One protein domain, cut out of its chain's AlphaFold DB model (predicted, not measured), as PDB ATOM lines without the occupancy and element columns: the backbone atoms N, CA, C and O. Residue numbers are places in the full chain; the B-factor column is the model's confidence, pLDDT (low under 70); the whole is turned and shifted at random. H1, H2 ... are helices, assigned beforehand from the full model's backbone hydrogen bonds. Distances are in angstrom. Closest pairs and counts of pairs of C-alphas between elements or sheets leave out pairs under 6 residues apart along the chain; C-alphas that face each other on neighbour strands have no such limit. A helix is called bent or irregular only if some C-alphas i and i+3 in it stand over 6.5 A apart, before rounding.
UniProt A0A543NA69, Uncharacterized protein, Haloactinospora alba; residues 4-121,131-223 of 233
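What this domain is: This is residues 4 to 121 and 131 to 223 of the 233 residues of an uncharacterized protein of Haloactinospora alba (UniProt A0A543NA69). An up-and-down bundle of five helices or arms, H1, H3b, H4, H6 and H7, has H3b in its middle, and the long helix H8 packs along H7 on one side. H3a, the other arm of the bent H3, packs on H1 and on residues 193 to 198 of H8, while residues 4 to 11, 116 to 121 and 218 to 223 stick out. The printed part has 211 residues with eight named helices, H1 to H8 in chain order, and no named strand: all helix. It is compact, with a radius of gyration of the C-alphas of 19.3 A, but elongated, spanning 72 by 41 by 32 A.

How they stand to each other: H4, residues 84 to 120, touches H1, residues 4 to 35, through residues 90 to 106 and 20 to 32; the closest C-alphas, of Gly 28 and Ala 98, are 4.2 A apart, and the two run the same way at 37 degrees, only just a steep tilt. H6, residues 146 to 164, touches residues 84 to 99 of H4, closest at the C-alphas of Gly 91 and Val 155, 4.2 A. H5, residues 134 to 143, touches H4 at the C-alphas of Tyr 107 and Met 134, 6.0 A. H3, residues 51 to 80, is the hub; by its hydrogen bonds it was assigned as one helix, but it is bent, C-alphas 63 and 66 being 7.5 A apart, with arms H3a, residues 51 to 63, and H3b, residues 66 to 80, at 50 degrees. H3b, irregular with C-alphas 69 and 72 6.6 A apart, touches H6 at the C-alphas of Val 74 and Gly 161, 4.2 A. H7, residues 168 to 184, and H8, residues 193 to 221, form a hairpin, closest at the C-alphas of Ala 175 and Gly 206, 4.5 A, at a shallow tilt of 23 degrees. H3a touches H8 at the C-alphas of Ala 58 and Ala 194, 4.2 A. H2, residues 39 to 43, only just touches H8, with 3 pairs of C-alphas within 8 A, the closest Arg 42 and Ala 194, 5.9 A. Every O i to N i+4 pair is within hydrogen-bond range in H1, H2, H3a, H4, H5 and H6, against 9 of 11 in H3b, 9 of 13 in H7 and 24 of 25 in H8.

Where its parts are: H4 is 53.4 A long, from C-alpha 84 at (193.885, 163.470, 116.167). H1 is 46.2 A, from (184.804, 149.120, 135.920), and H8 41.7 A, to C-alpha 221 at (206.033, 180.554, 131.758).

The domain as a whole: The C-alphas farthest apart, of Tyr 121 and Gly 223, are 73.9 A apart. Residues 122 to 130 are not printed, a gap of 15.2 A between C-alphas 121 and 131. Of the links printed whole, none is long. Mean pLDDT of the printed part is 82.2; 26 residues are under 70, among them 40 to 45.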
ATOM      1  N   VAL A   4     184.904 147.672 135.691       58.66
ATOM      2  CA  VAL A   4     184.804 149.120 135.920       58.66
ATOM      3  C   VAL A   4     185.315 149.929 134.720       58.66
ATOM      4  O   VAL A   4     184.668 150.893 134.314       58.66
ATOM      5  N   GLU A   5     186.415 149.520 134.081       57.66
ATOM      6  CA  GLU A   5     186.951 150.199 132.889       57.66
ATOM      7  C   GLU A   5     186.015 150.055 131.683       57.66
ATOM      8  O   GLU A   5     185.823 151.007 130.923       57.66
ATOM      9  N   VAL A   6     185.372 148.890 131.545       63.97
ATOM     10  CA  VAL A   6     184.373 148.631 130.499       63.97
ATOM     11  C   VAL A   6     183.123 149.494 130.713       63.97
ATOM     12  O   VAL A   6     182.630 150.112 129.767       63.97
ATOM     13  N   PHE A   7     182.637 149.615 131.954       61.09
ATOM     14  CA  PHE A   7     181.472 150.445 132.286       61.09
ATOM     15  C   PHE A   7     181.728 151.947 132.104       61.09
ATOM     16  O   PHE A   7     180.894 152.654 131.526       61.09
ATOM     17  N   VAL A   8     182.887 152.441 132.551       63.72
ATOM     18  CA  VAL A   8     183.290 153.846 132.384       63.72
ATOM     19  C   VAL A   8     183.512 154.171 130.904       63.72
ATOM     20  O   VAL A   8     183.071 155.220 130.426       63.72
ATOM     21  N   GLY A   9     184.117 153.248 130.147       71.06
ATOM     22  CA  GLY A   9     184.265 153.359 128.697       71.06
ATOM     23  C   GLY A   9     182.918 153.466 127.980       71.06
ATOM     24  O   GLY A   9     182.718 154.387 127.188       71.06
ATOM     25  N   ARG A  10     181.963 152.589 128.315       77.69
ATOM     26  CA  ARG A  10     180.627 152.564 127.700       77.69
ATOM     27  C   ARG A  10     179.825 153.836 127.983       77.69
ATOM     28  O   ARG A  10     179.260 154.401 127.052       77.69
ATOM     29  N   ARG A  11     179.821 154.341 129.225       81.44
ATOM     30  CA  ARG A  11     179.139 155.607 129.572       81.44
ATOM     31  C   ARG A  11     179.701 156.802 128.804       81.44
ATOM     32  O   ARG A  11     178.935 157.628 128.314       81.44
ATOM     33  N   ARG A  12     181.026 156.879 128.656       80.19
ATOM     34  CA  ARG A  12     181.680 157.970 127.919       80.19
ATOM     35  C   ARG A  12     181.353 157.930 126.427       80.19
ATOM     36  O   ARG A  12     181.102 158.979 125.850       80.19
ATOM     37  N   VAL A  13     181.319 156.743 125.820       83.81
ATOM     38  CA  VAL A  13     180.925 156.575 124.409       83.81
ATOM     39  C   VAL A  13     179.473 156.999 124.192       83.81
ATOM     40  O   VAL A  13     179.204 157.749 123.260       83.81
ATOM     41  N   VAL A  14     178.558 156.587 125.076       86.00
ATOM     42  CA  VAL A  14     177.142 156.984 125.001       86.00
ATOM     43  C   VAL A  14     176.985 158.499 125.113       86.00
ATOM     44  O   VAL A  14     176.262 159.090 124.321       86.00
ATOM     45  N   LEU A  15     177.694 159.143 126.043       86.56
ATOM     46  CA  LEU A  15     177.632 160.595 126.202       86.56
ATOM     47  C   LEU A  15     178.171 161.332 124.968       86.56
ATOM     48  O   LEU A  15     177.554 162.287 124.514       86.56
ATOM     49  N   VAL A  16     179.285 160.872 124.391       86.38
ATOM     50  CA  VAL A  16     179.827 161.450 123.151       86.38
ATOM     51  C   VAL A  16     178.840 161.291 122.000       86.38
ATOM     52  O   VAL A  16     178.569 162.264 121.307       86.38
ATOM     53  N   ALA A  17     178.266 160.098 121.824       86.94
ATOM     54  CA  ALA A  17     177.258 159.850 120.799       86.94
ATOM     55  C   ALA A  17     176.020 160.738 120.993       86.94
ATOM     56  O   ALA A  17     175.515 161.306 120.031       86.94
ATOM     57  N   LEU A  18     175.570 160.921 122.236       90.50
ATOM     58  CA  LEU A  18     174.436 161.784 122.550       90.50
ATOM     59  C   LEU A  18     174.735 163.253 122.239       90.50
ATOM     60  O   LEU A  18     173.904 163.910 121.624       90.50
ATOM     61  N   VAL A  19     175.920 163.765 122.588       87.56
ATOM     62  CA  VAL A  19     176.310 165.145 122.245       87.56
ATOM     63  C   VAL A  19     176.460 165.319 120.732       87.56
ATOM     64  O   VAL A  19     176.051 166.350 120.210       87.56
ATOM     65  N   LEU A  20     176.989 164.322 120.015       89.94
ATOM     66  CA  LEU A  20     177.058 164.346 118.550       89.94
ATOM     67  C   LEU A  20     175.666 164.429 117.921       89.94
ATOM     68  O   LEU A  20     175.430 165.286 117.076       89.94
ATOM     69  N   LEU A  21     174.754 163.556 118.349       89.94
ATOM     70  CA  LEU A  21     173.414 163.460 117.777       89.94
ATOM     71  C   LEU A  21     172.549 164.660 118.160       89.94
ATOM     72  O   LEU A  21     172.021 165.340 117.287       89.94
ATOM     73  N   VAL A  22     172.428 164.948 119.456       91.62
ATOM     74  CA  VAL A  22     171.572 166.031 119.961       91.62
ATOM     75  C   VAL A  22     172.169 167.391 119.627       91.62
ATOM     76  O   VAL A  22     171.448 168.275 119.178       91.62
ATOM     77  N   GLY A  23     173.481 167.561 119.807       88.38
ATOM     78  CA  GLY A  23     174.164 168.809 119.475       88.38
ATOM     79  C   GLY A  23     174.140 169.081 117.976       88.38
ATOM     80  O   GLY A  23     173.782 170.182 117.574       88.38
ATOM     81  N   GLY A  24     174.444 168.073 117.151       89.06
ATOM     82  CA  GLY A  24     174.353 168.196 115.698       89.06
ATOM     83  C   GLY A  24     172.931 168.536 115.253       89.06
ATOM     84  O   GLY A  24     172.740 169.491 114.510       89.06
ATOM     85  N   ALA A  25     171.919 167.833 115.771       91.25
ATOM     86  CA  ALA A  25     170.526 168.111 115.431       91.25
ATOM     87  C   ALA A  25     170.063 169.505 115.871       91.25
ATOM     88  O   ALA A  25     169.390 170.189 115.107       91.25
ATOM     89  N   ALA A  26     170.453 169.955 117.066       90.88
ATOM     90  CA  ALA A  26     170.136 171.299 117.537       90.88
ATOM     91  C   ALA A  26     170.747 172.378 116.632       90.88
ATOM     92  O   ALA A  26     170.069 173.351 116.312       90.88
ATOM     93  N   VAL A  27     171.994 172.189 116.187       90.81
ATOM     94  CA  VAL A  27     172.648 173.105 115.244       90.81
ATOM     95  C   VAL A  27     171.961 173.077 113.884       90.81
ATOM     96  O   VAL A  27     171.615 174.135 113.381       90.81
ATOM     97  N   GLY A  28     171.669 171.893 113.337       88.94
ATOM     98  CA  GLY A  28     170.959 171.771 112.062       88.94
ATOM     99  C   GLY A  28     169.586 172.450 112.073       88.94
ATOM    100  O   GLY A  28     169.267 173.204 111.160       88.94
ATOM    101  N   LEU A  29     168.796 172.251 113.135       89.25
ATOM    102  CA  LEU A  29     167.497 172.917 113.306       89.25
ATOM    103  C   LEU A  29     167.638 174.434 113.461       89.25
ATOM    104  O   LEU A  29     166.836 175.190 112.912       89.25
ATOM    105  N   ALA A  30     168.645 174.888 114.209       88.50
ATOM    106  CA  ALA A  30     168.910 176.309 114.369       88.50
ATOM    107  C   ALA A  30     169.323 176.968 113.051       88.50
ATOM    108  O   ALA A  30     168.877 178.082 112.798       88.50
ATOM    109  N   SER A  31     170.096 176.284 112.202       87.88
ATOM    110  CA  SER A  31     170.462 176.770 110.868       87.88
ATOM    111  C   SER A  31     169.234 176.984 109.980       87.88
ATOM    112  O   SER A  31     169.097 178.050 109.386       87.88
ATOM    113  N   VAL A  32     168.275 176.047 109.982       87.00
ATOM    114  CA  VAL A  32     166.992 176.222 109.263       87.00
ATOM    115  C   VAL A  32     166.236 177.446 109.792       87.00
ATOM    116  O   VAL A  32     165.746 178.272 109.026       87.00
ATOM    117  N   GLY A  33     166.171 177.602 111.119       84.25
ATOM    118  CA  GLY A  33     165.528 178.762 111.739       84.25
ATOM    119  C   GLY A  33     166.234 180.088 111.426       84.25
ATOM    120  O   GLY A  33     165.567 181.097 111.204       84.25
ATOM    121  N   ALA A  34     167.568 180.093 111.391       83.62
ATOM    122  CA  ALA A  34     168.396 181.269 111.133       83.62
ATOM    123  C   ALA A  34     168.225 181.801 109.699       83.62
ATOM    124  O   ALA A  34     168.101 183.019 109.509       83.62
ATOM    125  N   ASP A  35     168.133 180.902 108.714       82.25
ATOM    126  CA  ASP A  35     167.870 181.243 107.308       82.25
ATOM    127  C   ASP A  35     166.497 181.902 107.120       82.25
ATOM    128  O   ASP A  35     166.311 182.744 106.239       82.25
ATOM    129  N   ARG A  36     165.546 181.592 108.005       79.75
ATOM    130  CA  ARG A  36     164.181 182.132 107.987       79.75
ATOM    131  C   ARG A  36     163.984 183.370 108.861       79.75
ATOM    132  O   ARG A  36     162.876 183.902 108.896       79.75
ATOM    133  N   VAL A  37     165.021 183.871 109.546       79.38
ATOM    134  CA  VAL A  37     164.911 185.115 110.329       79.38
ATOM    135  C   VAL A  37     164.590 186.277 109.381       79.38
ATOM    136  O   VAL A  37     165.438 186.629 108.551       79.38
ATOM    137  N   PRO A  38     163.413 186.915 109.504       74.31
ATOM    138  CA  PRO A  38     162.990 187.935 108.560       74.31
ATOM    139  C   PRO A  38     163.885 189.170 108.655       74.31
ATOM    140  O   PRO A  38     164.309 189.581 109.739       74.31
ATOM    141  N   TYR A  39     164.122 189.813 107.513       70.00
ATOM    142  CA  TYR A  39     164.927 191.034 107.435       70.00
ATOM    143  C   TYR A  39     164.398 192.143 108.358       70.00
ATOM    144  O   TYR A  39     165.163 192.823 109.036       70.00
ATOM    145  N   THR A  40     163.075 192.242 108.505       65.00
ATOM    146  CA  THR A  40     162.441 193.180 109.437       65.00
ATOM    147  C   THR A  40     162.814 192.898 110.893       65.00
ATOM    148  O   THR A  40     163.024 193.841 111.647       65.00
ATOM    149  N   ALA A  41     163.002 191.645 111.314       66.31
ATOM    150  CA  ALA A  41     163.503 191.358 112.662       66.31
ATOM    151  C   ALA A  41     164.963 191.804 112.841       66.31
ATOM    152  O   ALA A  41     165.369 192.166 113.946       66.31
ATOM    153  N   ARG A  42     165.749 191.826 111.758       65.25
ATOM    154  CA  ARG A  42     167.156 192.251 111.766       65.25
ATOM    155  C   ARG A  42     167.312 193.770 111.865       65.25
ATOM    156  O   ARG A  42     168.261 194.214 112.504       65.25
ATOM    157  N   GLU A  43     166.382 194.542 111.305       69.25
ATOM    158  CA  GLU A  43     166.455 196.013 111.280       69.25
ATOM    159  C   GLU A  43     165.526 196.727 112.260       69.25
ATOM    160  O   GLU A  43     165.925 197.687 112.911       69.25
ATOM    161  N   SER A  44     164.280 196.272 112.368       62.09
ATOM    162  CA  SER A  44     163.187 197.065 112.948       62.09
ATOM    163  C   SER A  44     162.828 196.687 114.393       62.09
ATOM    164  O   SER A  44     162.009 197.340 115.042       62.09
ATOM    165  N   GLY A  45     163.468 195.644 114.932       67.25
ATOM    166  CA  GLY A  45     163.330 195.236 116.331       67.25
ATOM    167  C   GLY A  45     161.872 195.012 116.755       67.25
ATOM    168  O   GLY A  45     161.124 194.293 116.094       67.25
ATOM    169  N   THR A  46     161.468 195.609 117.881       70.06
ATOM    170  CA  THR A  46     160.137 195.421 118.493       70.06
ATOM    171  C   THR A  46     159.001 196.147 117.774       70.06
ATOM    172  O   THR A  46     157.848 195.992 118.163       70.06
ATOM    173  N   GLN A  47     159.294 196.931 116.732       77.00
ATOM    174  CA  GLN A  47     158.268 197.668 115.988       77.00
ATOM    175  C   GLN A  47     157.374 196.741 115.153       77.00
ATOM    176  O   GLN A  47     156.199 197.039 114.956       77.00
ATOM    177  N   HIS A  48     157.910 195.604 114.703       77.25
ATOM    178  CA  HIS A  48     157.193 194.644 113.854       77.25
ATOM    179  C   HIS A  48     157.156 193.221 114.424       77.25
ATOM    180  O   HIS A  48     156.495 192.354 113.857       77.25
ATOM    181  N   HIS A  49     157.847 192.972 115.540       81.81
ATOM    182  CA  HIS A  49     157.987 191.644 116.138       81.81
ATOM    183  C   HIS A  49     157.811 191.695 117.651       81.81
ATOM    184  O   HIS A  49     158.213 192.651 118.313       81.81
ATOM    185  N   THR A  50     157.252 190.631 118.226       86.69
ATOM    186  CA  THR A  50     157.187 190.490 119.684       86.69
ATOM    187  C   THR A  50     158.582 190.233 120.261       86.69
ATOM    188  O   THR A  50     159.445 189.649 119.602       86.69
ATOM    189  N   LEU A  51     158.813 190.614 121.523       85.50
ATOM    190  CA  LEU A  51     160.088 190.344 122.204       85.50
ATOM    191  C   LEU A  51     160.437 188.848 122.201       85.50
ATOM    192  O   LEU A  51     161.592 188.487 122.005       85.50
ATOM    193  N   LEU A  52     159.440 187.977 122.380       86.81
ATOM    194  CA  LEU A  52     159.640 186.529 122.370       86.81
ATOM    195  C   LEU A  52     160.122 186.032 120.999       86.81
ATOM    196  O   LEU A  52     161.050 185.229 120.944       86.81
ATOM    197  N   ALA A  53     159.559 186.553 119.905       84.56
ATOM    198  CA  ALA A  53     160.027 186.241 118.556       84.56
ATOM    199  C   ALA A  53     161.470 186.726 118.336       84.56
ATOM    200  O   ALA A  53     162.299 185.976 117.833       84.56
ATOM    201  N   LEU A  54     161.809 187.937 118.792       84.38
ATOM    202  CA  LEU A  54     163.175 188.467 118.699       84.38
ATOM    203  C   LEU A  54     164.188 187.652 119.514       84.38
ATOM    204  O   LEU A  54     165.308 187.448 119.053       84.38
ATOM    205  N   LEU A  55     163.808 187.169 120.700       86.19
ATOM    206  CA  LEU A  55     164.644 186.285 121.516       86.19
ATOM    207  C   LEU A  55     164.821 184.912 120.865       86.19
ATOM    208  O   LEU A  55     165.922 184.369 120.891       86.19
ATOM    209  N   TYR A  56     163.771 184.373 120.245       87.06
ATOM    210  CA  TYR A  56     163.871 183.159 119.443       87.06
ATOM    211  C   TYR A  56     164.822 183.357 118.255       87.06
ATOM    212  O   TYR A  56     165.732 182.553 118.076       87.06
ATOM    213  N   PHE A  57     164.689 184.457 117.505       87.31
ATOM    214  CA  PHE A  57     165.588 184.788 116.395       87.31
ATOM    215  C   PHE A  57     167.032 184.971 116.857       87.31
ATOM    216  O   PHE A  57     167.941 184.435 116.226       87.31
ATOM    217  N   ALA A  58     167.249 185.658 117.980       84.25
ATOM    218  CA  ALA A  58     168.564 185.774 118.594       84.25
ATOM    219  C   ALA A  58     169.127 184.394 118.965       84.25
ATOM    220  O   ALA A  58     170.289 184.123 118.689       84.25
ATOM    221  N   LEU A  59     168.311 183.506 119.543       85.56
ATOM    222  CA  LEU A  59     168.726 182.159 119.930       85.56
ATOM    223  C   LEU A  59     169.112 181.303 118.721       85.56
ATOM    224  O   LEU A  59     170.202 180.740 118.722       85.56
ATOM    225  N   VAL A  60     168.260 181.201 117.695       86.50
ATOM    226  CA  VAL A  60     168.576 180.387 116.506       86.50
ATOM    227  C   VAL A  60     169.776 180.958 115.765       86.50
ATOM    228  O   VAL A  60     170.669 180.206 115.395       86.50
ATOM    229  N   THR A  61     169.877 182.286 115.678       82.69
ATOM    230  CA  THR A  61     171.050 182.958 115.115       82.69
ATOM    231  C   THR A  61     172.299 182.636 115.927       82.69
ATOM    232  O   THR A  61     173.331 182.334 115.350       82.69
ATOM    233  N   LEU A  62     172.221 182.661 117.259       82.50
ATOM    234  CA  LEU A  62     173.331 182.344 118.151       82.50
ATOM    235  C   LEU A  62     173.746 180.869 118.058       82.50
ATOM    236  O   LEU A  62     174.934 180.571 118.085       82.50
ATOM    237  N   VAL A  63     172.810 179.933 117.929       84.38
ATOM    238  CA  VAL A  63     173.150 178.511 117.776       84.38
ATOM    239  C   VAL A  63     173.721 178.228 116.381       84.38
ATOM    240  O   VAL A  63     174.680 177.469 116.276       84.38
ATOM    241  N   ASP A  64     173.209 178.890 115.342       80.94
ATOM    242  CA  ASP A  64     173.748 178.842 113.976       80.94
ATOM    243  C   ASP A  64     175.111 179.558 113.832       80.94
ATOM    244  O   ASP A  64     175.848 179.343 112.871       80.94
ATOM    245  N   THR A  65     175.509 180.386 114.807       71.44
ATOM    246  CA  THR A  65     176.858 180.978 114.844       71.44
ATOM    247  C   THR A  65     177.940 179.967 115.219       71.44
ATOM    248  O   THR A  65     177.704 178.808 115.572       71.44
ATOM    249  N   TYR A  66     179.169 180.478 115.233       69.62
ATOM    250  CA  TYR A  66     180.324 180.009 115.994       69.62
ATOM    251  C   TYR A  66     180.058 179.088 117.218       69.62
ATOM    252  O   TYR A  66     180.817 178.135 117.441       69.62
ATOM    253  N   LEU A  67     179.021 179.325 118.033       69.25
ATOM    254  CA  LEU A  67     178.728 178.464 119.189       69.25
ATOM    255  C   LEU A  67     178.337 177.036 118.788       69.25
ATOM    256  O   LEU A  67     178.869 176.084 119.362       69.25
ATOM    257  N   GLY A  68     177.469 176.867 117.792       77.38
ATOM    258  CA  GLY A  68     177.052 175.545 117.335       77.38
ATOM    259  C   GLY A  68     178.142 174.840 116.541       77.38
ATOM    260  O   GLY A  68     178.587 173.751 116.906       77.38
ATOM    261  N   TRP A  69     178.615 175.491 115.479       82.25
ATOM    262  CA  TRP A  69     179.504 174.868 114.495       82.25
ATOM    263  C   TRP A  69     180.964 174.744 114.942       82.25
ATOM    264  O   TRP A  69     181.674 173.863 114.456       82.25
ATOM    265  N   CYS A  70     181.439 175.585 115.869       83.75
ATOM    266  CA  CYS A  70     182.844 175.574 116.297       83.75
ATOM    267  C   CYS A  70     183.034 175.168 117.757       83.75
ATOM    268  O   CYS A  70     183.897 174.341 118.058       83.75
ATOM    269  N   THR A  71     182.235 175.712 118.677       85.69
ATOM    270  CA  THR A  71     182.454 175.480 120.114       85.69
ATOM    271  C   THR A  71     182.138 174.038 120.510       85.69
ATOM    272  O   THR A  71     182.927 173.419 121.229       85.69
ATOM    273  N   VAL A  72     181.044 173.460 119.997       88.56
ATOM    274  CA  VAL A  72     180.669 172.073 120.318       88.56
ATOM    275  C   VAL A  72     181.728 171.067 119.842       88.56
ATOM    276  O   VAL A  72     182.203 170.303 120.688       88.56
ATOM    277  N   PRO A  73     182.199 171.067 118.574       90.12
ATOM    278  CA  PRO A  73     183.230 170.118 118.141       90.12
ATOM    279  C   PRO A  73     184.577 170.299 118.853       90.12
ATOM    280  O   PRO A  73     185.241 169.301 119.161       90.12
ATOM    281  N   VAL A  74     184.972 171.545 119.158       91.06
ATOM    282  CA  VAL A  74     186.199 171.850 119.918       91.06
ATOM    283  C   VAL A  74     186.120 171.260 121.314       91.06
ATOM    284  O   VAL A  74     187.006 170.498 121.698       91.06
ATOM    285  N   LEU A  75     185.066 171.577 122.071       89.25
ATOM    286  CA  LEU A  75     184.918 171.104 123.445       89.25
ATOM    287  C   LEU A  75     184.741 169.591 123.482       89.25
ATOM    288  O   LEU A  75     185.408 168.911 124.260       89.25
ATOM    289  N   LEU A  76     183.902 169.037 122.608       90.50
ATOM    290  CA  LEU A  76     183.686 167.599 122.546       90.50
ATOM    291  C   LEU A  76     185.002 166.861 122.281       90.50
ATOM    292  O   LEU A  76     185.322 165.904 122.989       90.50
ATOM    293  N   SER A  77     185.816 167.339 121.341       92.50
ATOM    294  CA  SER A  77     187.130 166.752 121.057       92.50
ATOM    295  C   SER A  77     188.129 166.984 122.189       92.50
ATOM    296  O   SER A  77     188.817 166.043 122.599       92.50
ATOM    297  N   TYR A  78     188.141 168.184 122.775       90.75
ATOM    298  CA  TYR A  78     188.931 168.506 123.963       90.75
ATOM    299  C   TYR A  78     188.593 167.593 125.137       90.75
ATOM    300  O   TYR A  78     189.491 167.218 125.873       90.75
ATOM    301  N   TRP A  79     187.360 167.121 125.303       89.69
ATOM    302  CA  TRP A  79     187.004 166.245 126.428       89.69
ATOM    303  C   TRP A  79     187.044 164.755 126.102       89.69
ATOM    304  O   TRP A  79     187.266 163.942 126.999       89.69
ATOM    305  N   SER A  80     186.861 164.353 124.843       90.00
ATOM    306  CA  SER A  80     186.632 162.942 124.496       90.00
ATOM    307  C   SER A  80     187.656 162.318 123.549       90.00
ATOM    308  O   SER A  80     187.926 161.121 123.675       90.00
ATOM    309  N   ALA A  81     188.287 163.095 122.663       91.31
ATOM    310  CA  ALA A  81     189.193 162.539 121.662       91.31
ATOM    311  C   ALA A  81     190.459 161.970 122.317       91.31
ATOM    312  O   ALA A  81     191.040 162.581 123.217       91.31
ATOM    313  N   ARG A  82     190.904 160.791 121.869       91.00
ATOM    314  CA  ARG A  82     192.165 160.163 122.316       91.00
ATOM    315  C   ARG A  82     193.294 160.290 121.293       91.00
ATOM    316  O   ARG A  82     194.452 160.098 121.637       91.00
ATOM    317  N   SER A  83     192.962 160.648 120.059       94.00
ATOM    318  CA  SER A  83     193.900 160.847 118.957       94.00
ATOM    319  C   SER A  83     193.380 161.930 118.015       94.00
ATOM    320  O   SER A  83     192.176 162.193 117.985       94.00
ATOM    321  N   ALA A  84     194.269 162.506 117.201       92.50
ATOM    322  CA  ALA A  84     193.885 163.470 116.167       92.50
ATOM    323  C   ALA A  84     192.910 162.857 115.143       92.50
ATOM    324  O   ALA A  84     191.942 163.501 114.753       92.50
ATOM    325  N   LYS A  85     193.097 161.576 114.783       94.88
ATOM    326  CA  LYS A  85     192.158 160.828 113.926       94.88
ATOM    327  C   LYS A  85     190.773 160.704 114.570       94.88
ATOM    328  O   LYS A  85     189.766 160.902 113.902       94.88
ATOM    329  N   GLY A  86     190.719 160.417 115.874       91.69
ATOM    330  CA  GLY A  86     189.460 160.366 116.620       91.69
ATOM    331  C   GLY A  86     188.771 161.729 116.704       91.69
ATOM    332  O   GLY A  86     187.558 161.804 116.559       91.69
ATOM    333  N   ALA A  87     189.539 162.807 116.879       93.94
ATOM    334  CA  ALA A  87     189.020 164.174 116.853       93.94
ATOM    335  C   ALA A  87     188.443 164.538 115.477       93.94
ATOM    336  O   ALA A  87     187.325 165.033 115.394       93.94
ATOM    337  N   ALA A  88     189.157 164.209 114.396       94.56
ATOM    338  CA  ALA A  88     188.662 164.399 113.036       94.56
ATOM    339  C   ALA A  88     187.344 163.641 112.802       94.56
ATOM    340  O   ALA A  88     186.396 164.211 112.272       94.56
ATOM    341  N   GLY A  89     187.253 162.390 113.266       93.50
ATOM    342  CA  GLY A  89     186.020 161.603 113.199       93.50
ATOM    343  C   GLY A  89     184.855 162.235 113.968       93.50
ATOM    344  O   GLY A  89     183.741 162.261 113.457       93.50
ATOM    345  N   ILE A  90     185.110 162.796 115.158       93.44
ATOM    346  CA  ILE A  90     184.107 163.534 115.946       93.44
ATOM    347  C   ILE A  90     183.609 164.761 115.174       93.44
ATOM    348  O   ILE A  90     182.401 164.944 115.050       93.44
ATOM    349  N   GLY A  91     184.521 165.579 114.639       93.19
ATOM    350  CA  GLY A  91     184.164 166.770 113.863       93.19
ATOM    351  C   GLY A  91     183.354 166.434 112.609       93.19
ATOM    352  O   GLY A  91     182.317 167.047 112.368       93.19
ATOM    353  N   ALA A  92     183.772 165.410 111.861       92.31
ATOM    354  CA  ALA A  92     183.060 164.951 110.671       92.31
ATOM    355  C   ALA A  92     181.666 164.405 111.009       92.31
ATOM    356  O   ALA A  92     180.689 164.791 110.374       92.31
ATOM    357  N   ALA A  93     181.551 163.553 112.034       92.44
ATOM    358  CA  ALA A  93     180.268 163.002 112.461       92.44
ATOM    359  C   ALA A  93     179.303 164.100 112.928       92.44
ATOM    360  O   ALA A  93     178.132 164.081 112.558       92.44
ATOM    361  N   PHE A  94     179.795 165.077 113.694       93.50
ATOM    362  CA  PHE A  94     178.996 166.220 114.131       93.50
ATOM    363  C   PHE A  94     178.452 167.018 112.942       93.50
ATOM    364  O   PHE A  94     177.249 167.260 112.865       93.50
ATOM    365  N   ALA A  95     179.328 167.382 111.999       90.81
ATOM    366  CA  ALA A  95     178.937 168.137 110.815       90.81
ATOM    367  C   ALA A  95     177.916 167.372 109.970       90.81
ATOM    368  O   ALA A  95     176.916 167.949 109.559       90.81
ATOM    369  N   LEU A  96     178.119 166.067 109.763       90.94
ATOM    370  CA  LEU A  96     177.183 165.226 109.014       90.94
ATOM    371  C   LEU A  96     175.789 165.206 109.648       90.94
ATOM    372  O   LEU A  96     174.800 165.344 108.930       90.94
ATOM    373  N   VAL A  97     175.696 165.072 110.974       92.50
ATOM    374  CA  VAL A  97     174.403 165.118 111.676       92.50
ATOM    375  C   VAL A  97     173.744 166.484 111.493       92.50
ATOM    376  O   VAL A  97     172.579 166.540 111.102       92.50
ATOM    377  N   ALA A  98     174.480 167.574 111.731       90.75
ATOM    378  CA  ALA A  98     173.950 168.929 111.595       90.75
ATOM    379  C   ALA A  98     173.445 169.212 110.175       90.75
ATOM    380  O   ALA A  98     172.325 169.684 110.002       90.75
ATOM    381  N   LEU A  99     174.221 168.833 109.161       88.38
ATOM    382  CA  LEU A  99     173.863 168.999 107.754       88.38
ATOM    383  C   LEU A  99     172.669 168.138 107.341       88.38
ATOM    384  O   LEU A  99     171.817 168.604 106.596       88.38
ATOM    385  N   THR A 100     172.580 166.901 107.834       88.00
ATOM    386  CA  THR A 100     171.435 166.020 107.546       88.00
ATOM    387  C   THR A 100     170.143 166.624 108.085       88.00
ATOM    388  O   THR A 100     169.123 166.642 107.402       88.00
ATOM    389  N   VAL A 101     170.190 167.140 109.314       90.94
ATOM    390  CA  VAL A 101     169.033 167.754 109.969       90.94
ATOM    391  C   VAL A 101     168.670 169.080 109.305       90.94
ATOM    392  O   VAL A 101     167.488 169.331 109.083       90.94
ATOM    393  N   TYR A 102     169.667 169.882 108.921       87.94
ATOM    394  CA  TYR A 102     169.463 171.091 108.127       87.94
ATOM    395  C   TYR A 102     168.776 170.783 106.792       87.94
ATOM    396  O   TYR A 102     167.736 171.358 106.494       87.94
ATOM    397  N   ALA A 103     169.292 169.815 106.028       85.88
ATOM    398  CA  ALA A 103     168.731 169.433 104.734       85.88
ATOM    399  C   ALA A 103     167.291 168.930 104.836       85.88
ATOM    400  O   ALA A 103     166.443 169.298 104.024       85.88
ATOM    401  N   LEU A 104     167.001 168.112 105.851       88.19
ATOM    402  CA  LEU A 104     165.646 167.641 106.104       88.19
ATOM    403  C   LEU A 104     164.712 168.792 106.491       88.19
ATOM    404  O   LEU A 104     163.594 168.857 105.991       88.19
ATOM    405  N   GLY A 105     165.151 169.693 107.372       87.31
ATOM    406  CA  GLY A 105     164.332 170.825 107.797       87.31
ATOM    407  C   GLY A 105     164.077 171.825 106.669       87.31
ATOM    408  O   GLY A 105     162.948 172.284 106.515       87.31
ATOM    409  N   GLU A 106     165.073 172.098 105.828       85.19
ATOM    410  CA  GLU A 106     164.909 172.956 104.652       85.19
ATOM    411  C   GLU A 106     163.932 172.332 103.645       85.19
ATOM    412  O   GLU A 106     162.989 172.995 103.216       85.19
ATOM    413  N   TYR A 107     164.066 171.030 103.363       85.88
ATOM    414  CA  TYR A 107     163.108 170.299 102.528       85.88
ATOM    415  C   TYR A 107     161.679 170.382 103.080       85.88
ATOM    416  O   TYR A 107     160.750 170.729 102.353       85.88
ATOM    417  N   LEU A 108     161.491 170.110 104.377       86.50
ATOM    418  CA  LEU A 108     160.174 170.205 105.011       86.50
ATOM    419  C   LEU A 108     159.598 171.618 104.898       86.50
ATOM    420  O   LEU A 108     158.406 171.775 104.654       86.50
ATOM    421  N   THR A 109     160.436 172.646 105.024       83.88
ATOM    422  CA  THR A 109     159.977 174.032 104.898       83.88
ATOM    423  C   THR A 109     159.546 174.350 103.465       83.88
ATOM    424  O   THR A 109     158.508 174.976 103.274       83.88
ATOM    425  N   GLN A 110     160.259 173.844 102.455       83.94
ATOM    426  CA  GLN A 110     159.842 173.966 101.053       83.94
ATOM    427  C   GLN A 110     158.508 173.255 100.770       83.94
ATOM    428  O   GLN A 110     157.693 173.793 100.026       83.94
ATOM    429  N   VAL A 111     158.259 172.093 101.392       84.19
ATOM    430  CA  VAL A 111     156.968 171.372 101.326       84.19
ATOM    431  C   VAL A 111     155.830 172.200 101.926       84.19
ATOM    432  O   VAL A 111     154.744 172.268 101.353       84.19
ATOM    433  N   PHE A 112     156.056 172.849 103.070       82.44
ATOM    434  CA  PHE A 112     155.036 173.714 103.666       82.44
ATOM    435  C   PHE A 112     154.782 174.968 102.819       82.44
ATOM    436  O   PHE A 112     153.625 175.308 102.570       82.44
ATOM    437  N   ASP A 113     155.842 175.609 102.318       81.94
ATOM    438  CA  ASP A 113     155.738 176.798 101.468       81.94
ATOM    439  C   ASP A 113     155.016 176.496 100.142       81.94
ATOM    440  O   ASP A 113     154.226 177.316  99.667       81.94
ATOM    441  N   SER A 114     155.268 175.333  99.522       77.44
ATOM    442  CA  SER A 114     154.588 174.931  98.283       77.44
ATOM    443  C   SER A 114     153.097 174.682  98.517       77.44
ATOM    444  O   SER A 114     152.276 175.160  97.733       77.44
ATOM    445  N   GLY A 115     152.734 174.036  99.630       74.69
ATOM    446  CA  GLY A 115     151.341 173.848 100.035       74.69
ATOM    447  C   GLY A 115     150.614 175.168 100.323       74.69
ATOM    448  O   GLY A 115     149.471 175.361  99.899       74.69
ATOM    449  N   GLU A 116     151.273 176.122 100.989       75.62
ATOM    450  CA  GLU A 116     150.692 177.449 101.230       75.62
ATOM    451  C   GLU A 116     150.523 178.236  99.919       75.62
ATOM    452  O   GLU A 116     149.485 178.857  99.699       75.62
ATOM    453  N   ARG A 117     151.490 178.172  98.993       69.75
ATOM    454  CA  ARG A 117     151.364 178.814  97.670       69.75
ATOM    455  C   ARG A 117     150.241 178.210  96.832       69.75
ATOM    456  O   ARG A 117     149.462 178.969  96.260       69.75
ATOM    457  N   ALA A 118     150.119 176.883  96.821       68.44
ATOM    458  CA  ALA A 118     149.057 176.173  96.110       68.44
ATOM    459  C   ALA A 118     147.653 176.503  96.647       68.44
ATOM    460  O   ALA A 118     146.674 176.428  95.910       68.44
ATOM    461  N   THR A 119     147.537 176.897  97.919       71.56
ATOM    462  CA  THR A 119     146.255 177.289  98.530       71.56
ATOM    463  C   THR A 119     145.951 178.787  98.416       71.56
ATOM    464  O   THR A 119     144.778 179.160  98.410       71.56
ATOM    465  N   ARG A 120     146.968 179.658  98.305       63.41
ATOM    466  CA  ARG A 120     146.795 181.123  98.198       63.41
ATOM    467  C   ARG A 120     146.565 181.641  96.776       63.41
ATOM    468  O   ARG A 120     145.965 182.703  96.642       63.41
ATOM    469  N   TYR A 121     147.022 180.921  95.751       58.00
ATOM    470  CA  TYR A 121     146.908 181.317  94.340       58.00
ATOM    471  C   TYR A 121     146.204 180.219  93.519       58.00
ATOM    472  O   TYR A 121     146.868 179.411  92.879       58.00
ATOM    473  N   ASP A 131     156.488 170.430  92.763       76.31
ATOM    474  CA  ASP A 131     156.650 169.708  94.016       76.31
ATOM    475  C   ASP A 131     158.122 169.758  94.453       76.31
ATOM    476  O   ASP A 131     159.025 169.506  93.644       76.31
ATOM    477  N   PRO A 132     158.398 170.081  95.725       79.69
ATOM    478  CA  PRO A 132     159.758 170.074  96.228       79.69
ATOM    479  C   PRO A 132     160.310 168.649  96.222       79.69
ATOM    480  O   PRO A 132     159.664 167.690  96.645       79.69
ATOM    481  N   SER A 133     161.550 168.522  95.764       83.19
ATOM    482  CA  SER A 133     162.273 167.259  95.676       83.19
ATOM    483  C   SER A 133     163.339 167.204  96.764       83.19
ATOM    484  O   SER A 133     164.211 168.074  96.865       83.19
ATOM    485  N   MET A 134     163.286 166.155  97.587       80.38
ATOM    486  CA  MET A 134     164.290 165.929  98.631       80.38
ATOM    487  C   MET A 134     165.675 165.705  98.020       80.38
ATOM    488  O   MET A 134     166.674 166.151  98.582       80.38
ATOM    489  N   LEU A 135     165.734 165.049  96.856       79.19
ATOM    490  CA  LEU A 135     166.982 164.817  96.139       79.19
ATOM    491  C   LEU A 135     167.578 166.136  95.643       79.19
ATOM    492  O   LEU A 135     168.767 166.355  95.841       79.19
ATOM    493  N   ASP A 136     166.767 167.026  95.072       80.75
ATOM    494  CA  ASP A 136     167.254 168.314  94.561       80.75
ATOM    495  C   ASP A 136     167.674 169.248  95.698       80.75
ATOM    496  O   ASP A 136     168.715 169.896  95.608       80.75
ATOM    497  N   THR A 137     166.937 169.237  96.813       77.81
ATOM    498  CA  THR A 137     167.315 169.968  98.034       77.81
ATOM    499  C   THR A 137     168.651 169.460  98.577       77.81
ATOM    500  O   THR A 137     169.565 170.243  98.840       77.81
ATOM    501  N   ALA A 138     168.811 168.138  98.693       74.56
ATOM    502  CA  ALA A 138     170.056 167.533  99.150       74.56
ATOM    503  C   ALA A 138     171.217 167.806  98.179       74.56
ATOM    504  O   ALA A 138     172.312 168.155  98.618       74.56
ATOM    505  N   MET A 139     170.984 167.702  96.868       77.56
ATOM    506  CA  MET A 139     171.981 167.988  95.836       77.56
ATOM    507  C   MET A 139     172.399 169.455  95.844       77.56
ATOM    508  O   MET A 139     173.591 169.732  95.742       77.56
ATOM    509  N   TRP A 140     171.469 170.391  96.032       78.12
ATOM    510  CA  TRP A 140     171.788 171.811  96.169       78.12
ATOM    511  C   TRP A 140     172.677 172.073  97.391       78.12
ATOM    512  O   TRP A 140     173.685 172.766  97.277       78.12
ATOM    513  N   ILE A 141     172.379 171.449  98.536       71.38
ATOM    514  CA  ILE A 141     173.191 171.572  99.759       71.38
ATOM    515  C   ILE A 141     174.582 170.943  99.583       71.38
ATOM    516  O   ILE A 141     175.573 171.500 100.053       71.38
ATOM    517  N   VAL A 142     174.675 169.796  98.904       67.94
ATOM    518  CA  VAL A 142     175.941 169.081  98.661       67.94
ATOM    519  C   VAL A 142     176.821 169.802  97.638       67.94
ATOM    520  O   VAL A 142     178.038 169.861  97.817       67.94
ATOM    521  N   LEU A 143     176.223 170.336  96.570       71.00
ATOM    522  CA  LEU A 143     176.924 171.089  95.525       71.00
ATOM    523  C   LEU A 143     177.226 172.527  95.953       71.00
ATOM    524  O   LEU A 143     178.139 173.151  95.410       71.00
ATOM    525  N   SER A 144     176.499 173.048  96.942       66.69
ATOM    526  CA  SER A 144     176.864 174.285  97.613       66.69
ATOM    527  C   SER A 144     178.217 174.097  98.309       66.69
ATOM    528  O   SER A 144     178.427 173.106  99.016       66.69
ATOM    529  N   PRO A 145     179.148 175.062  98.196       63.19
ATOM    530  CA  PRO A 145     180.424 175.004  98.905       63.19
ATOM    531  C   PRO A 145     180.253 174.921 100.433       63.19
ATOM    532  O   PRO A 145     181.222 174.640 101.139       63.19
ATOM    533  N   MET A 146     179.039 175.127 100.956       67.06
ATOM    534  CA  MET A 146     178.713 175.047 102.377       67.06
ATOM    535  C   MET A 146     178.967 173.676 103.008       67.06
ATOM    536  O   MET A 146     179.571 173.627 104.075       67.06
ATOM    537  N   LEU A 147     178.577 172.560 102.383       69.62
ATOM    538  CA  LEU A 147     178.730 171.243 103.015       69.62
ATOM    539  C   LEU A 147     180.209 170.819 103.147       69.62
ATOM    540  O   LEU A 147     180.633 170.479 104.258       69.62
ATOM    541  N   PRO A 148     181.044 170.912 102.091       71.69
ATOM    542  CA  PRO A 148     182.475 170.643 102.210       71.69
ATOM    543  C   PRO A 148     183.177 171.581 103.198       71.69
ATOM    544  O   PRO A 148     183.998 171.128 103.996       71.69
ATOM    545  N   THR A 149     182.848 172.877 103.192       77.06
ATOM    546  CA  THR A 149     183.488 173.850 104.094       77.06
ATOM    547  C   THR A 149     183.065 173.666 105.549       77.06
ATOM    548  O   THR A 149     183.923 173.753 106.427       77.06
ATOM    549  N   ALA A 150     181.800 173.335 105.819       77.94
ATOM    550  CA  ALA A 150     181.312 173.038 107.164       77.94
ATOM    551  C   ALA A 150     181.970 171.777 107.741       77.94
ATOM    552  O   ALA A 150     182.437 171.793 108.881       77.94
ATOM    553  N   VAL A 151     182.085 170.704 106.947       85.25
ATOM    554  CA  VAL A 151     182.771 169.469 107.368       85.25
ATOM    555  C   VAL A 151     184.251 169.735 107.627       85.25
ATOM    556  O   VAL A 151     184.760 169.369 108.686       85.25
ATOM    557  N   VAL A 152     184.946 170.410 106.705       86.88
ATOM    558  CA  VAL A 152     186.364 170.761 106.879       86.88
ATOM    559  C   VAL A 152     186.555 171.642 108.114       86.88
ATOM    560  O   VAL A 152     187.422 171.355 108.939       86.88
ATOM    561  N   GLY A 153     185.716 172.663 108.293       86.69
ATOM    562  CA  GLY A 153     185.739 173.546 109.457       86.69
ATOM    563  C   GLY A 153     185.563 172.777 110.765       86.69
ATOM    564  O   GLY A 153     186.422 172.867 111.643       86.69
ATOM    565  N   ALA A 154     184.514 171.955 110.872       89.56
ATOM    566  CA  ALA A 154     184.232 171.142 112.055       89.56
ATOM    567  C   ALA A 154     185.366 170.154 112.374       89.56
ATOM    568  O   ALA A 154     185.727 169.971 113.539       89.56
ATOM    569  N   VAL A 155     185.975 169.546 111.350       92.00
ATOM    570  CA  VAL A 155     187.138 168.659 111.494       92.00
ATOM    571  C   VAL A 155     188.352 169.421 112.029       92.00
ATOM    572  O   VAL A 155     188.983 168.973 112.988       92.00
ATOM    573  N   LEU A 156     188.678 170.580 111.452       91.81
ATOM    574  CA  LEU A 156     189.843 171.371 111.854       91.81
ATOM    575  C   LEU A 156     189.722 171.876 113.295       91.81
ATOM    576  O   LEU A 156     190.665 171.740 114.079       91.81
ATOM    577  N   VAL A 157     188.557 172.405 113.676       91.94
ATOM    578  CA  VAL A 157     188.339 172.909 115.038       91.94
ATOM    579  C   VAL A 157     188.274 171.758 116.054       91.94
ATOM    580  O   VAL A 157     188.823 171.872 117.148       91.94
ATOM    581  N   ALA A 158     187.735 170.592 115.684       93.69
ATOM    582  CA  ALA A 158     187.803 169.387 116.511       93.69
ATOM    583  C   ALA A 158     189.257 168.942 116.776       93.69
ATOM    584  O   ALA A 158     189.640 168.676 117.921       93.69
ATOM    585  N   ILE A 159     190.100 168.922 115.739       93.88
ATOM    586  CA  ILE A 159     191.536 168.627 115.869       93.88
ATOM    587  C   ILE A 159     192.221 169.657 116.782       93.88
ATOM    588  O   ILE A 159     192.985 169.272 117.672       93.88
ATOM    589  N   ALA A 160     191.914 170.946 116.624       92.31
ATOM    590  CA  ALA A 160     192.429 171.997 117.502       92.31
ATOM    591  C   ALA A 160     192.011 171.776 118.968       92.31
ATOM    592  O   ALA A 160     192.852 171.875 119.863       92.31
ATOM    593  N   GLY A 161     190.761 171.371 119.215       92.31
ATOM    594  CA  GLY A 161     190.273 170.986 120.541       92.31
ATOM    595  C   GLY A 161     191.049 169.819 121.153       92.31
ATOM    596  O   GLY A 161     191.418 169.862 122.325       92.31
ATOM    597  N   TYR A 162     191.391 168.794 120.367       94.44
ATOM    598  CA  TYR A 162     192.264 167.712 120.835       94.44
ATOM    599  C   TYR A 162     193.668 168.212 121.215       94.44
ATOM    600  O   TYR A 162     194.188 167.850 122.275       94.44
ATOM    601  N   HIS A 163     194.280 169.064 120.385       93.56
ATOM    602  CA  HIS A 163     195.619 169.600 120.648       93.56
ATOM    603  C   HIS A 163     195.659 170.626 121.786       93.56
ATOM    604  O   HIS A 163     196.695 170.750 122.442       93.56
ATOM    605  N   ALA A 164     194.547 171.305 122.074       90.50
ATOM    606  CA  ALA A 164     194.443 172.303 123.134       90.50
ATOM    607  C   ALA A 164     194.789 171.771 124.534       90.50
ATOM    608  O   ALA A 164     195.251 172.541 125.372       90.50
ATOM    609  N   ARG A 165     194.665 170.456 124.778       86.44
ATOM    610  CA  ARG A 165     195.098 169.823 126.042       86.44
ATOM    611  C   ARG A 165     196.586 170.002 126.336       86.44
ATOM    612  O   ARG A 165     196.979 170.086 127.492       86.44
ATOM    613  N   TRP A 166     197.402 170.021 125.286       87.44
ATOM    614  CA  TRP A 166     198.865 170.065 125.378       87.44
ATOM    615  C   TRP A 166     199.427 171.398 124.885       87.44
ATOM    616  O   TRP A 166     200.558 171.759 125.189       87.44
ATOM    617  N   ARG A 167     198.636 172.125 124.092       88.88
ATOM    618  CA  ARG A 167     198.956 173.443 123.553       88.88
ATOM    619  C   ARG A 167     197.750 174.357 123.767       88.88
ATOM    620  O   ARG A 167     197.011 174.579 122.812       88.88
ATOM    621  N   PRO A 168     197.558 174.911 124.980       84.56
ATOM    622  CA  PRO A 168     196.443 175.809 125.285       84.56
ATOM    623  C   PRO A 168     196.215 176.935 124.259       84.56
ATOM    624  O   PRO A 168     195.053 177.214 123.971       84.56
ATOM    625  N   PRO A 169     197.256 177.512 123.610       88.62
ATOM    626  CA  PRO A 169     197.072 178.471 122.516       88.62
ATOM    627  C   PRO A 169     196.204 177.988 121.347       88.62
ATOM    628  O   PRO A 169     195.653 178.815 120.631       88.62
ATOM    629  N   MET A 170     196.019 176.677 121.154       88.12
ATOM    630  CA  MET A 170     195.108 176.138 120.133       88.12
ATOM    631  C   MET A 170     193.644 176.512 120.388       88.12
ATOM    632  O   MET A 170     192.859 176.534 119.445       88.12
ATOM    633  N   LEU A 171     193.276 176.880 121.621       85.75
ATOM    634  CA  LEU A 171     191.961 177.454 121.906       85.75
ATOM    635  C   LEU A 171     191.774 178.826 121.254       85.75
ATOM    636  O   LEU A 171     190.641 179.239 121.091       85.75
ATOM    637  N   LEU A 172     192.816 179.519 120.787       87.50
ATOM    638  CA  LEU A 172     192.635 180.767 120.034       87.50
ATOM    639  C   LEU A 172     191.909 180.562 118.697       87.50
ATOM    640  O   LEU A 172     191.386 181.531 118.155       87.50
ATOM    641  N   VAL A 173     191.792 179.322 118.197       87.06
ATOM    642  CA  VAL A 173     190.920 179.010 117.050       87.06
ATOM    643  C   VAL A 173     189.471 179.427 117.316       87.06
ATOM    644  O   VAL A 173     188.778 179.878 116.409       87.06
ATOM    645  N   LEU A 174     189.036 179.330 118.576       85.25
ATOM    646  CA  LEU A 174     187.713 179.733 119.021       85.25
ATOM    647  C   LEU A 174     187.551 181.259 118.914       85.25
ATOM    648  O   LEU A 174     186.598 181.759 118.326       85.25
ATOM    649  N   ALA A 175     188.548 182.014 119.380       86.56
ATOM    650  CA  ALA A 175     188.561 183.468 119.231       86.56
ATOM    651  C   ALA A 175     188.627 183.907 117.755       86.56
ATOM    652  O   ALA A 175     187.915 184.823 117.352       86.56
ATOM    653  N   ALA A 176     189.438 183.236 116.932       86.31
ATOM    654  CA  ALA A 176     189.539 183.524 115.504       86.31
ATOM    655  C   ALA A 176     188.203 183.296 114.780       86.31
ATOM    656  O   ALA A 176     187.781 184.138 113.991       86.31
ATOM    657  N   ALA A 177     187.507 182.199 115.085       83.44
ATOM    658  CA  ALA A 177     186.196 181.921 114.513       83.44
ATOM    659  C   ALA A 177     185.141 182.953 114.956       83.44
ATOM    660  O   ALA A 177     184.355 183.402 114.124       83.44
ATOM    661  N   ALA A 178     185.182 183.416 116.212       84.94
ATOM    662  CA  ALA A 178     184.333 184.515 116.673       84.94
ATOM    663  C   ALA A 178     184.599 185.824 115.906       84.94
ATOM    664  O   ALA A 178     183.659 186.504 115.504       84.94
ATOM    665  N   VAL A 179     185.866 186.160 115.635       85.00
ATOM    666  CA  VAL A 179     186.229 187.337 114.824       85.00
ATOM    667  C   VAL A 179     185.728 187.207 113.384       85.00
ATOM    668  O   VAL A 179     185.193 188.169 112.836       85.00
ATOM    669  N   VAL A 180     185.882 186.034 112.765       83.44
ATOM    670  CA  VAL A 180     185.395 185.782 111.398       83.44
ATOM    671  C   VAL A 180     183.876 185.934 111.322       83.44
ATOM    672  O   VAL A 180     183.378 186.571 110.397       83.44
ATOM    673  N   ASP A 181     183.142 185.408 112.301       81.56
ATOM    674  CA  ASP A 181     181.680 185.488 112.315       81.56
ATOM    675  C   ASP A 181     181.185 186.912 112.633       81.56
ATOM    676  O   ASP A 181     180.295 187.417 111.951       81.56
ATOM    677  N   LEU A 182     181.843 187.642 113.546       83.06
ATOM    678  CA  LEU A 182     181.593 189.079 113.738       83.06
ATOM    679  C   LEU A 182     181.829 189.872 112.449       83.06
ATOM    680  O   LEU A 182     181.035 190.747 112.114       83.06
ATOM    681  N   ARG A 183     182.892 189.553 111.700       83.38
ATOM    682  CA  ARG A 183     183.180 190.202 110.417       83.38
ATOM    683  C   ARG A 183     182.118 189.880 109.369       83.38
ATOM    684  O   ARG A 183     181.701 190.786 108.658       83.38
ATOM    685  N   ARG A 184     181.652 188.628 109.291       77.50
ATOM    686  CA  ARG A 184     180.525 188.229 108.424       77.50
ATOM    687  C   ARG A 184     179.257 189.028 108.744       77.50
ATOM    688  O   ARG A 184     178.426 189.239 107.873       77.50
ATOM    689  N   ARG A 185     179.123 189.467 109.996       73.38
ATOM    690  CA  ARG A 185     177.969 190.189 110.542       73.38
ATOM    691  C   ARG A 185     178.204 191.693 110.677       73.38
ATOM    692  O   ARG A 185     177.366 192.362 111.278       73.38
ATOM    693  N   ALA A 186     179.302 192.232 110.148       75.31
ATOM    694  CA  ALA A 186     179.672 193.632 110.353       75.31
ATOM    695  C   ALA A 186     178.584 194.608 109.872       75.31
ATOM    696  O   ALA A 186     178.357 195.628 110.517       75.31
ATOM    697  N   ASP A 187     177.860 194.233 108.816       70.56
ATOM    698  CA  ASP A 187     176.792 195.043 108.223       70.56
ATOM    699  C   ASP A 187     175.421 194.826 108.893       70.56
ATOM    700  O   ASP A 187     174.421 195.415 108.487       70.56
ATOM    701  N   THR A 188     175.338 193.977 109.927       70.44
ATOM    702  CA  THR A 188     174.076 193.727 110.637       70.44
ATOM    703  C   THR A 188     173.801 194.802 111.698       70.44
ATOM    704  O   THR A 188     174.708 195.170 112.453       70.44
ATOM    705  N   PRO A 189     172.555 195.297 111.826       71.00
ATOM    706  CA  PRO A 189     172.228 196.318 112.817       71.00
ATOM    707  C   PRO A 189     172.397 195.796 114.248       71.00
ATOM    708  O   PRO A 189     171.654 194.923 114.696       71.00
ATOM    709  N   TRP A 190     173.332 196.376 115.006       73.00
ATOM    710  CA  TRP A 190     173.580 196.020 116.412       73.00
ATOM    711  C   TRP A 190     172.451 196.437 117.361       73.00
ATOM    712  O   TRP A 190     172.354 195.921 118.470       73.00
ATOM    713  N   LEU A 191     171.602 197.373 116.933       67.75
ATOM    714  CA  LEU A 191     170.499 197.898 117.737       67.75
ATOM    715  C   LEU A 191     169.302 196.936 117.806       67.75
ATOM    716  O   LEU A 191     168.501 197.033 118.735       67.75
ATOM    717  N   SER A 192     169.178 195.987 116.869       75.06
ATOM    718  CA  SER A 192     168.146 194.950 116.955       75.06
ATOM    719  C   SER A 192     168.566 193.850 117.924       75.06
ATOM    720  O   SER A 192     169.663 193.310 117.812       75.06
ATOM    721  N   VAL A 193     167.663 193.431 118.816       74.12
ATOM    722  CA  VAL A 193     167.878 192.301 119.740       74.12
ATOM    723  C   VAL A 193     168.270 191.020 118.991       74.12
ATOM    724  O   VAL A 193     169.125 190.277 119.471       74.12
ATOM    725  N   ALA A 194     167.712 190.790 117.797       75.00
ATOM    726  CA  ALA A 194     167.972 189.592 116.998       75.00
ATOM    727  C   ALA A 194     169.436 189.476 116.520       75.00
ATOM    728  O   ALA A 194     169.907 188.366 116.294       75.00
ATOM    729  N   ASN A 195     170.163 190.597 116.411       76.44
ATOM    730  CA  ASN A 195     171.560 190.642 115.955       76.44
ATOM    731  C   ASN A 195     172.527 191.120 117.047       76.44
ATOM    732  O   ASN A 195     173.595 190.542 117.239       76.44
ATOM    733  N   GLY A 196     172.143 192.154 117.795       79.50
ATOM    734  CA  GLY A 196     172.948 192.772 118.841       79.50
ATOM    735  C   GLY A 196     173.269 191.825 119.988       79.50
ATOM    736  O   GLY A 196     174.420 191.764 120.416       79.50
ATOM    737  N   LEU A 197     172.289 191.039 120.452       82.75
ATOM    738  CA  LEU A 197     172.521 190.075 121.528       82.75
ATOM    739  C   LEU A 197     173.495 188.962 121.090       82.75
ATOM    740  O   LEU A 197     174.482 188.754 121.801       82.75
ATOM    741  N   PRO A 198     173.314 188.297 119.927       82.12
ATOM    742  CA  PRO A 198     174.302 187.342 119.437       82.12
ATOM    743  C   PRO A 198     175.697 187.939 119.241       82.12
ATOM    744  O   PRO A 198     176.674 187.341 119.686       82.12
ATOM    745  N   ASN A 199     175.803 189.132 118.647       84.75
ATOM    746  CA  ASN A 199     177.092 189.778 118.398       84.75
ATOM    747  C   ASN A 199     177.813 190.148 119.708       84.75
ATOM    748  O   ASN A 199     179.016 189.921 119.840       84.75
ATOM    749  N   ALA A 200     177.085 190.665 120.705       86.31
ATOM    750  CA  ALA A 200     177.644 190.995 122.015       86.31
ATOM    751  C   ALA A 200     178.142 189.746 122.758       86.31
ATOM    752  O   ALA A 200     179.247 189.748 123.304       86.31
ATOM    753  N   LEU A 201     177.361 188.661 122.742       85.88
ATOM    754  CA  LEU A 201     177.760 187.385 123.339       85.88
ATOM    755  C   LEU A 201     178.983 186.792 122.635       85.88
ATOM    756  O   LEU A 201     179.920 186.352 123.299       85.88
ATOM    757  N   LEU A 202     179.007 186.829 121.303       84.31
ATOM    758  CA  LEU A 202     180.123 186.355 120.490       84.31
ATOM    759  C   LEU A 202     181.417 187.120 120.811       84.31
ATOM    760  O   LEU A 202     182.462 186.503 121.032       84.31
ATOM    761  N   ALA A 203     181.337 188.449 120.914       86.19
ATOM    762  CA  ALA A 203     182.458 189.292 121.317       86.19
ATOM    763  C   ALA A 203     182.930 188.972 122.746       86.19
ATOM    764  O   ALA A 203     184.126 188.771 122.969       86.19
ATOM    765  N   ALA A 204     182.003 188.859 123.702       88.06
ATOM    766  CA  ALA A 204     182.323 188.544 125.093       88.06
ATOM    767  C   ALA A 204     183.018 187.180 125.233       88.06
ATOM    768  O   ALA A 204     184.037 187.070 125.918       88.06
ATOM    769  N   VAL A 205     182.516 186.151 124.543       84.56
ATOM    770  CA  VAL A 205     183.124 184.812 124.528       84.56
ATOM    771  C   VAL A 205     184.500 184.846 123.864       84.56
ATOM    772  O   VAL A 205     185.447 184.283 124.414       84.56
ATOM    773  N   GLY A 206     184.644 185.533 122.725       85.00
ATOM    774  CA  GLY A 206     185.934 185.696 122.050       85.00
ATOM    775  C   GLY A 206     186.987 186.333 122.960       85.00
ATOM    776  O   GLY A 206     188.088 185.799 123.102       85.00
ATOM    777  N   ILE A 207     186.625 187.417 123.655       88.88
ATOM    778  CA  ILE A 207     187.493 188.084 124.636       88.88
ATOM    779  C   ILE A 207     187.839 187.137 125.789       88.88
ATOM    780  O   ILE A 207     189.011 187.013 126.145       88.88
ATOM    781  N   ALA A 208     186.853 186.431 126.350       87.88
ATOM    782  CA  ALA A 208     187.074 185.497 127.453       87.88
ATOM    783  C   ALA A 208     188.052 184.373 127.073       87.88
ATOM    784  O   ALA A 208     188.943 184.040 127.858       87.88
ATOM    785  N   VAL A 209     187.941 183.829 125.855       86.62
ATOM    786  CA  VAL A 209     188.872 182.821 125.327       86.62
ATOM    787  C   VAL A 209     190.285 183.389 125.207       86.62
ATOM    788  O   VAL A 209     191.233 182.733 125.647       86.62
ATOM    789  N   VAL A 210     190.450 184.598 124.659       88.44
ATOM    790  CA  VAL A 210     191.767 185.248 124.538       88.44
ATOM    791  C   VAL A 210     192.386 185.459 125.917       88.44
ATOM    792  O   VAL A 210     193.493 184.985 126.169       88.44
ATOM    793  N   VAL A 211     191.657 186.106 126.831       90.12
ATOM    794  CA  VAL A 211     192.134 186.405 128.188       90.12
ATOM    795  C   VAL A 211     192.492 185.122 128.934       90.12
ATOM    796  O   VAL A 211     193.575 185.032 129.513       90.12
ATOM    797  N   GLY A 212     191.626 184.106 128.886       86.81
ATOM    798  CA  GLY A 212     191.864 182.819 129.535       86.81
ATOM    799  C   GLY A 212     193.097 182.107 128.980       86.81
ATOM    800  O   GLY A 212     193.946 181.649 129.744       86.81
ATOM    801  N   THR A 213     193.242 182.071 127.655       84.06
ATOM    802  CA  THR A 213     194.372 181.404 126.992       84.06
ATOM    803  C   THR A 213     195.696 182.107 127.290       84.06
ATOM    804  O   THR A 213     196.687 181.453 127.620       84.06
ATOM    805  N   VAL A 214     195.705 183.442 127.248       84.19
ATOM    806  CA  VAL A 214     196.866 184.271 127.593       84.19
ATOM    807  C   VAL A 214     197.241 184.092 129.065       84.19
ATOM    808  O   VAL A 214     198.408 183.862 129.381       84.19
ATOM    809  N   ALA A 215     196.264 184.109 129.976       85.81
ATOM    810  CA  ALA A 215     196.505 183.895 131.400       85.81
ATOM    811  C   ALA A 215     197.117 182.514 131.691       85.81
ATOM    812  O   ALA A 215     198.026 182.411 132.516       85.81
ATOM    813  N   VAL A 216     196.658 181.459 131.009       83.25
ATOM    814  CA  VAL A 216     197.238 180.110 131.124       83.25
ATOM    815  C   VAL A 216     198.677 180.089 130.607       83.25
ATOM    816  O   VAL A 216     199.556 179.596 131.314       83.25
ATOM    817  N   ALA A 217     198.941 180.688 129.442       79.62
ATOM    818  CA  ALA A 217     200.288 180.772 128.875       79.62
ATOM    819  C   ALA A 217     201.273 181.500 129.814       79.62
ATOM    820  O   ALA A 217     202.377 181.010 130.074       79.62
ATOM    821  N   PHE A 218     200.852 182.618 130.417       81.25
ATOM    822  CA  PHE A 218     201.667 183.352 131.389       81.25
ATOM    823  C   PHE A 218     201.950 182.552 132.668       81.25
ATOM    824  O   PHE A 218     203.059 182.626 133.198       81.25
ATOM    825  N   ARG A 219     200.986 181.768 133.167       80.38
ATOM    826  CA  ARG A 219     201.204 180.898 134.338       80.38
ATOM    827  C   ARG A 219     202.206 179.789 134.036       80.38
ATOM    828  O   ARG A 219     203.066 179.522 134.869       80.38
ATOM    829  N   THR A 220     202.146 179.194 132.844       71.94
ATOM    830  CA  THR A 220     203.095 178.147 132.436       71.94
ATOM    831  C   THR A 220     204.522 178.665 132.245       71.94
ATOM    832  O   THR A 220     205.466 177.921 132.485       71.94
ATOM    833  N   HIS A 221     204.704 179.938 131.874       67.94
ATOM    834  CA  HIS A 221     206.033 180.554 131.758       67.94
ATOM    835  C   HIS A 221     206.643 181.005 133.088       67.94
ATOM    836  O   HIS A 221     207.859 181.148 133.166       67.94
ATOM    837  N   ARG A 222     205.846 181.214 134.141       65.75
ATOM    838  CA  ARG A 222     206.383 181.658 135.438       65.75
ATOM    839  C   ARG A 222     207.042 180.555 136.268       65.75
ATOM    840  O   ARG A 222     207.749 180.907 137.205       65.75
ATOM    841  N   GLY A 223     206.864 179.277 135.913       47.88
ATOM    842  CA  GLY A 223     207.429 178.133 136.639       47.88
ATOM    843  C   GLY A 223     207.005 178.065 138.120       47.88
ATOM    844  O   GLY A 223     206.448 179.019 138.667       47.88
TER     845      GLY A 223